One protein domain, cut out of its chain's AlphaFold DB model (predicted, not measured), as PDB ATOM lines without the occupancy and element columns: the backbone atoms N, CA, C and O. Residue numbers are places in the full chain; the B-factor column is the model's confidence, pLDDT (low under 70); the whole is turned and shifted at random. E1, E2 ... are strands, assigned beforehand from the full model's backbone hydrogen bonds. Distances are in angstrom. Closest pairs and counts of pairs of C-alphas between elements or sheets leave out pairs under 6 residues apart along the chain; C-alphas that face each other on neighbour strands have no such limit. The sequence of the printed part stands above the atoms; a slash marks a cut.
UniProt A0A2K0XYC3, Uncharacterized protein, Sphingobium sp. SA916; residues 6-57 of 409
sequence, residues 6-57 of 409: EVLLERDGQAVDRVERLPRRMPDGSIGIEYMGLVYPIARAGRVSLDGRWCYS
ATOM      1  N   GLU A   6     173.011 235.844 196.523       93.19
ATOM      2  CA  GLU A   6     171.813 235.722 195.698       93.19
ATOM      3  C   GLU A   6     170.580 236.006 196.564       93.19
ATOM      4  O   GLU A   6     170.413 235.406 197.626       93.19
ATOM      5  N   VAL A   7     169.720 236.922 196.117       91.44
ATOM      6  CA  VAL A   7     168.465 237.262 196.797       91.44
ATOM      7  C   VAL A   7     167.284 237.290 195.829       91.44
ATOM      8  O   VAL A   7     167.427 237.648 194.658       91.44
ATOM      9  N   LEU A   8     166.105 236.919 196.326       94.44
ATOM     10  CA  LEU A   8     164.829 236.997 195.612       94.44
ATOM     11  C   LEU A   8     164.113 238.304 195.974       94.44
ATOM     12  O   LEU A   8     163.829 238.552 197.144       94.44
ATOM     13  N   LEU A   9     163.810 239.138 194.986       94.50
ATOM     14  CA  LEU A   9     163.092 240.396 195.179       94.50
ATOM     15  C   LEU A   9     161.587 240.160 195.054       94.50
ATOM     16  O   LEU A   9     161.138 239.531 194.095       94.50
ATOM     17  N   GLU A  10     160.809 240.696 195.987       95.81
ATOM     18  CA  GLU A  10     159.354 240.553 196.039       95.81
ATOM     19  C   GLU A  10     158.662 241.918 196.082       95.81
ATOM     20  O   GLU A  10     159.153 242.854 196.711       95.81
ATOM     21  N   ARG A  11     157.507 242.029 195.425       93.75
ATOM     22  CA  ARG A  11     156.606 243.188 195.474       93.75
ATOM     23  C   ARG A  11     155.184 242.677 195.638       93.75
ATOM     24  O   ARG A  11     154.778 241.775 194.908       93.75
ATOM     25  N   ASP A  12     154.463 243.204 196.615       90.75
ATOM     26  CA  ASP A  12     153.125 242.765 197.014       90.75
ATOM     27  C   ASP A  12     153.051 241.238 197.245       90.75
ATOM     28  O   ASP A  12     152.077 240.568 196.899       90.75
ATOM     29  N   GLY A  13     154.130 240.662 197.791       84.69
ATOM     30  CA  GLY A  13     154.265 239.223 198.051       84.69
ATOM     31  C   GLY A  13     154.497 238.346 196.811       84.69
ATOM     32  O   GLY A  13     154.516 237.122 196.931       84.69
ATOM     33  N   GLN A  14     154.682 238.934 195.627       90.88
ATOM     34  CA  GLN A  14     155.012 238.212 194.396       90.88
ATOM     35  C   GLN A  14     156.490 238.374 194.045       90.88
ATOM     36  O   GLN A  14     157.035 239.472 194.120       90.88
ATOM     37  N   ALA A  15     157.138 237.284 193.625       93.62
ATOM     38  CA  ALA A  15     158.518 237.311 193.155       93.62
ATOM     39  C   ALA A  15     158.636 238.124 191.857       93.62
ATOM     40  O   ALA A  15     157.998 237.804 190.854       93.62
ATOM     41  N   VAL A  16     159.465 239.163 191.886       95.81
ATOM     42  CA  VAL A  16     159.695 240.082 190.764       95.81
ATOM     43  C   VAL A  16     160.984 239.736 190.034       95.81
ATOM     44  O   VAL A  16     161.020 239.763 188.806       95.81
ATOM     45  N   ASP A  17     162.049 239.439 190.778       96.25
ATOM     46  CA  ASP A  17     163.395 239.299 190.222       96.25
ATOM     47  C   ASP A  17     164.304 238.495 191.162       96.25
ATOM     48  O   ASP A  17     163.987 238.294 192.336       96.25
ATOM     49  N   ARG A  18     165.457 238.054 190.664       96.06
ATOM     50  CA  ARG A  18     166.480 237.346 191.433       96.06
ATOM     51  C   ARG A  18     167.849 237.900 191.071       96.06
ATOM     52  O   ARG A  18     168.260 237.848 189.915       96.06
ATOM     53  N   VAL A  19     168.551 238.446 192.059       94.50
ATOM     54  CA  VAL A  19     169.778 239.217 191.832       94.50
ATOM     55  C   VAL A  19     170.908 238.752 192.738       94.50
ATOM     56  O   VAL A  19     170.691 238.423 193.897       94.50
ATOM     57  N   GLU A  20     172.132 238.776 192.214       94.94
ATOM     58  CA  GLU A  20     173.349 238.534 192.988       94.94
ATOM     59  C   GLU A  20     174.068 239.867 193.234       94.94
ATOM     60  O   GLU A  20     174.432 240.578 192.286       94.94
ATOM     61  N   ARG A  21     174.208 240.270 194.500       93.94
ATOM     62  CA  ARG A  21     174.752 241.586 194.881       93.94
ATOM     63  C   ARG A  21     175.575 241.511 196.159       93.94
ATOM     64  O   ARG A  21     175.411 240.606 196.968       93.94
ATOM     65  N   LEU A  22     176.472 242.478 196.341       92.75
ATOM     66  CA  LEU A  22     177.208 242.622 197.595       92.75
ATOM     67  C   LEU A  22     176.270 243.166 198.687       92.75
ATOM     68  O   LEU A  22     175.560 244.143 198.424       92.75
ATOM     69  N   PRO A  23     176.269 242.578 199.896       92.44
ATOM     70  CA  PRO A  23     175.475 243.085 201.007       92.44
ATOM     71  C   PRO A  23     175.956 244.474 201.436       92.44
ATOM     72  O   PRO A  23     177.154 244.771 201.449       92.44
ATOM     73  N   ARG A  24     175.014 245.333 201.820       93.81
ATOM     74  CA  ARG A  24     175.261 246.694 202.310       93.81
ATOM     75  C   ARG A  24     174.657 246.867 203.700       93.81
ATOM     76  O   ARG A  24     173.611 246.294 203.984       93.81
ATOM     77  N   ARG A  25     175.300 247.646 204.567       92.50
ATOM     78  CA  ARG A  25     174.815 247.900 205.931       92.50
ATOM     79  C   ARG A  25     173.965 249.160 205.941       92.50
ATOM     80  O   ARG A  25     174.472 250.229 205.639       92.50
ATOM     81  N   MET A  26     172.685 249.029 206.256       93.38
ATOM     82  CA  MET A  26     171.738 250.142 206.310       93.38
ATOM     83  C   MET A  26     171.974 251.032 207.550       93.38
ATOM     84  O   MET A  26     172.612 250.586 208.508       93.38
ATOM     85  N   PRO A  27     171.439 252.271 207.583       90.75
ATOM     86  CA  PRO A  27     171.605 253.193 208.716       90.75
ATOM     87  C   PRO A  27     171.080 252.674 210.062       90.75
ATOM     88  O   PRO A  27     171.553 253.094 211.115       90.75
ATOM     89  N   ASP A  28     170.107 251.764 210.039       81.44
ATOM     90  CA  ASP A  28     169.560 251.107 211.232       81.44
ATOM     91  C   ASP A  28     170.385 249.887 211.689       81.44
ATOM     92  O   ASP A  28     170.027 249.220 212.657       81.44
ATOM     93  N   GLY A  29     171.496 249.600 211.002       80.44
ATOM     94  CA  GLY A  29     172.387 248.475 211.270       80.44
ATOM     95  C   GLY A  29     171.975 247.162 210.606       80.44
ATOM     96  O   GLY A  29     172.729 246.192 210.698       80.44
ATOM     97  N   SER A  30     170.823 247.113 209.928       86.56
ATOM     98  CA  SER A  30     170.384 245.928 209.187       86.56
ATOM     99  C   SER A  30     171.201 245.709 207.906       86.56
ATOM    100  O   SER A  30     171.911 246.599 207.431       86.56
ATOM    101  N   ILE A  31     171.132 244.496 207.349       90.12
ATOM    102  CA  ILE A  31     171.778 244.166 206.076       90.12
ATOM    103  C   ILE A  31     170.755 244.304 204.953       90.12
ATOM    104  O   ILE A  31     169.654 243.760 205.033       90.12
ATOM    105  N   GLY A  32     171.138 245.016 203.901       93.69
ATOM    106  CA  GLY A  32     170.332 245.266 202.718       93.69
ATOM    107  C   GLY A  32     171.041 244.898 201.419       93.69
ATOM    108  O   GLY A  32     172.249 244.648 201.386       93.69
ATOM    109  N   ILE A  33     170.277 244.896 200.329       95.94
ATOM    110  CA  ILE A  33     170.769 244.712 198.963       95.94
ATOM    111  C   ILE A  33     170.374 245.904 198.104       95.94
ATOM    112  O   ILE A  33     169.257 246.416 198.182       95.94
ATOM    113  N   GLU A  34     171.318 246.342 197.274       97.00
ATOM    114  CA  GLU A  34     171.088 247.402 196.302       97.00
ATOM    115  C   GLU A  34     170.316 246.884 195.083       97.00
ATOM    116  O   GLU A  34     170.780 246.003 194.354       97.00
ATOM    117  N   TYR A  35     169.166 247.498 194.823       97.00
ATOM    118  CA  TYR A  35     168.363 247.298 193.629       97.00
ATOM    119  C   TYR A  35     167.879 248.648 193.095       97.00
ATOM    120  O   TYR A  35     167.275 249.440 193.816       97.00
ATOM    121  N   MET A  36     168.161 248.927 191.818       95.25
ATOM    122  CA  MET A  36     167.788 250.186 191.152       95.25
ATOM    123  C   MET A  36     168.265 251.457 191.889       95.25
ATOM    124  O   MET A  36     167.563 252.463 191.930       95.25
ATOM    125  N   GLY A  37     169.468 251.416 192.477       94.88
ATOM    126  CA  GLY A  37     170.083 252.548 193.187       94.88
ATOM    127  C   GLY A  37     169.569 252.782 194.614       94.88
ATOM    128  O   GLY A  37     170.028 253.706 195.285       94.88
ATOM    129  N   LEU A  38     168.648 251.940 195.090       97.06
ATOM    130  CA  LEU A  38     168.123 251.952 196.453       97.06
ATOM    131  C   LEU A  38     168.540 250.678 197.180       97.06
ATOM    132  O   LEU A  38     168.674 249.624 196.565       97.06
ATOM    133  N   VAL A  39     168.749 250.771 198.489       96.44
ATOM    134  CA  VAL A  39     169.092 249.629 199.336       96.44
ATOM    135  C   VAL A  39     167.873 249.244 200.149       96.44
ATOM    136  O   VAL A  39     167.344 250.046 200.921       96.44
ATOM    137  N   TYR A  40     167.439 248.008 199.951       96.56
ATOM    138  CA  TYR A  40     166.299 247.421 200.636       96.56
ATOM    139  C   TYR A  40     166.797 246.402 201.657       96.56
ATOM    140  O   TYR A  40     167.735 245.662 201.346       96.56
ATOM    141  N   PRO A  41     166.191 246.329 202.851       92.44
ATOM    142  CA  PRO A  41     166.577 245.365 203.865       92.44
ATOM    143  C   PRO A  41     166.308 243.953 203.352       92.44
ATOM    144  O   PRO A  41     165.259 243.668 202.769       92.44
ATOM    145  N   ILE A  42     167.257 243.056 203.592       88.12
ATOM    146  CA  ILE A  42     167.051 241.634 203.354       88.12
ATOM    147  C   ILE A  42     166.107 241.134 204.449       88.12
ATOM    148  O   ILE A  42     166.417 241.183 205.640       88.12
ATOM    149  N   ALA A  43     164.927 240.684 204.041       71.75
ATOM    150  CA  ALA A  43     163.994 239.962 204.888       71.75
ATOM    151  C   ALA A  43     164.486 238.520 205.122       71.75
ATOM    152  O   ALA A  43     165.498 238.072 204.582       71.75
ATOM    153  N   ARG A  44     163.776 237.757 205.960       59.41
ATOM    154  CA  ARG A  44     164.147 236.364 206.272       59.41
ATOM    155  C   ARG A  44     164.290 235.525 204.982       59.41
ATOM    156  O   ARG A  44     163.502 235.684 204.052       59.41
ATOM    157  N   ALA A  45     165.272 234.616 204.959       63.94
ATOM    158  CA  ALA A  45     165.524 233.632 203.892       63.94
ATOM    159  C   ALA A  45     165.958 234.194 202.517       63.94
ATOM    160  O   ALA A  45     165.519 233.701 201.477       63.94
ATOM    161  N   GLY A  46     166.810 235.226 202.493       75.25
ATOM    162  CA  GLY A  46     167.359 235.757 201.235       75.25
ATOM    163  C   GLY A  46     166.304 236.408 200.337       75.25
ATOM    164  O   GLY A  46     166.488 236.499 199.126       75.25
ATOM    165  N   ARG A  47     165.180 236.841 200.915       86.06
ATOM    166  CA  ARG A  47     164.123 237.580 200.217       86.06
ATOM    167  C   ARG A  47     164.234 239.060 200.538       86.06
ATOM    168  O   ARG A  47     164.631 239.423 201.637       86.06
ATOM    169  N   VAL A  48     163.873 239.924 199.607       91.62
ATOM    170  CA  VAL A  48     163.896 241.380 199.786       91.62
ATOM    171  C   VAL A  48     162.540 241.916 199.360       91.62
ATOM    172  O   VAL A  48     162.174 241.795 198.194       91.62
ATOM    173  N   SER A  49     161.797 242.519 200.288       90.88
ATOM    174  CA  SER A  49     160.540 243.193 199.947       90.88
ATOM    175  C   SER A  49     160.831 244.597 199.420       90.88
ATOM    176  O   SER A  49     161.443 245.417 200.106       90.88
ATOM    177  N   LEU A  50     160.358 244.877 198.206       93.75
ATOM    178  CA  LEU A  50     160.447 246.184 197.556       93.75
ATOM    179  C   LEU A  50     159.378 247.174 198.056       93.75
ATOM    180  O   LEU A  50     159.435 248.348 197.695       93.75
ATOM    181  N   ASP A  51     158.432 246.719 198.882       90.81
ATOM    182  CA  ASP A  51     157.357 247.537 199.477       90.81
ATOM    183  C   ASP A  51     157.754 248.124 200.837       90.81
ATOM    184  O   ASP A  51     157.053 248.957 201.413       90.81
ATOM    185  N   GLY A  52     158.879 247.648 201.374       85.69
ATOM    186  CA  GLY A  52     159.398 248.033 202.671       85.69
ATOM    187  C   GLY A  52     160.118 249.380 202.677       85.69
ATOM    188  O   GLY A  52     160.139 250.155 201.720       85.69
ATOM    189  N   ARG A  53     160.750 249.657 203.818       89.38
ATOM    190  CA  ARG A  53     161.648 250.806 203.965       89.38
ATOM    191  C   ARG A  53     162.889 250.603 203.101       89.38
ATOM    192  O   ARG A  53     163.382 249.488 202.990       89.38
ATOM    193  N   TRP A  54     163.415 251.687 202.556       96.75
ATOM    194  CA  TRP A  54     164.640 251.703 201.764       96.75
ATOM    195  C   TRP A  54     165.492 252.911 202.153       96.75
ATOM    196  O   TRP A  54     164.994 253.861 202.759       96.75
ATOM    197  N   CYS A  55     166.774 252.875 201.803       95.56
ATOM    198  CA  CYS A  55     167.677 254.023 201.890       95.56
ATOM    199  C   CYS A  55     168.501 254.168 200.605       95.56
ATOM    200  O   CYS A  55     168.476 253.295 199.730       95.56
ATOM    201  N   TYR A  56     169.221 255.279 200.459       97.50
ATOM    202  CA  TYR A  56     170.103 255.466 199.309       97.50
ATOM    203  C   TYR A  56     171.384 254.644 199.460       97.50
ATOM    204  O   TYR A  56     171.901 254.456 200.561       97.50
ATOM    205  N   SER A  57     171.963 254.194 198.345       95.31
ATOM    206  CA  SER A  57     173.219 253.431 198.375       95.31
ATOM    207  C   SER A  57     174.410 254.218 198.941       95.31
ATOM    208  O   SER A  57     175.363 253.613 199.429       95.31
TER     209      SER A  57
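Overview. This is residues 6 to 57 of the 409 residues of an uncharacterized protein of Sphingobium sp. SA916 (UniProt A0A2K0XYC3). One small six-stranded sheet is strongly twisted and folded back on itself, with E2 and E1 as one leaf facing E5, E4 and E3 as the other, and the short E6 as the hinge between them. The long strand E2 runs on into E3 across a break of 1 residue, at 90 degrees, and these two are the edge strands of the sheet, which together look like a small, incompletely closed barrel; after E6 the last stretch crosses to the start of E5, where residues 55 to 56 pair with residues 38 to 39. The printed part has 52 residues with no named helix and six named strands, E1 to E6 in order along the chain; across the mixed sheet the order is E2, E1, E6, E5, E4, E3, and the class is all strand. The whole is compact, with a radius of gyration of the C-alphas of 9.7 A, and its outline is rounded, spanning 27 by 21 by 19 A.

Along the chain. Taken across the sheet, E2 comes first, residues 14 to 21, the longest strand with 8 residues and 20.0 A from first to last C-alpha. Beside it is E1, residues 6 to 11, 16.9 A long, which begins at C-alpha 6 at (171.813, 235.722, 195.698). E6, residues 47 to 49, is 6.7 A long and ends at C-alpha 49 at (160.540, 243.193, 199.947). E5, residues 38 to 43, is 15.2 A long, and its C-alpha 38 is at (168.123, 251.952, 196.453). E4, residues 31 to 35, is 13.3 A long. E3, residues 23 to 25, is 6.9 A long.

Arrangement. The sheet's edge strands are E2 and E3; the other four are inner strands. E2 and E1 form an antiparallel hairpin at 149 degrees, with N 9 and O 17 at 2.8 A and N 7 and O 19 at 2.9 A, within hydrogen-bond range. E1 and E6 are parallel, 32 degrees between their directions, with N 10 and O 48 at 2.8 A. E3, E4, E5 and E6 make a meander, each strand the antiparallel neighbour of the one before. In the hairpin of E5 and E6, at 124 degrees, N 43 and O 47 are 2.7 A apart. In the hairpin of E4 and E5, at 132 degrees, N 33 and O 40 are 2.8 A apart. In the hairpin of E3 and E4, at 119 degrees, N 32 and O 24 are 2.8 A apart. The pairing of E5 is staggered: residues 38 to 41 pair with E4 and residues 42 to 43 with E6. E2 runs on into E3 across a break of 1 residue, at 90 degrees, and the two meet only through their link. Between the leaves, the closest C-alphas of E2 and E4 are those of Arg 21 and Ile 33, 6.5 A apart. E1 and E4 are apart, but only just: their closest C-alphas are 8.1 A from each other. E2 and E5 are apart. Residues 38 to 39 of E5 also pair, antiparallel, with residues 55 to 56.

Size, cuts and confidence. The two C-alphas farthest apart are those of Gln 14 and Pro 27, at 26.5 A, and the first and last printed C-alphas, Glu 6 and Ser 57, are 18.0 A apart. The printed part has no cut, and the five links between named strands are tight. E5 has its centre nearest to the mean of the C-alphas, at 2.7 A, and E3 farthest, at 9.5 A. The mean pLDDT of the printed part is 90.7; the model's confidence is under 70 at residues 44 to 45, in the link from E5 to E6.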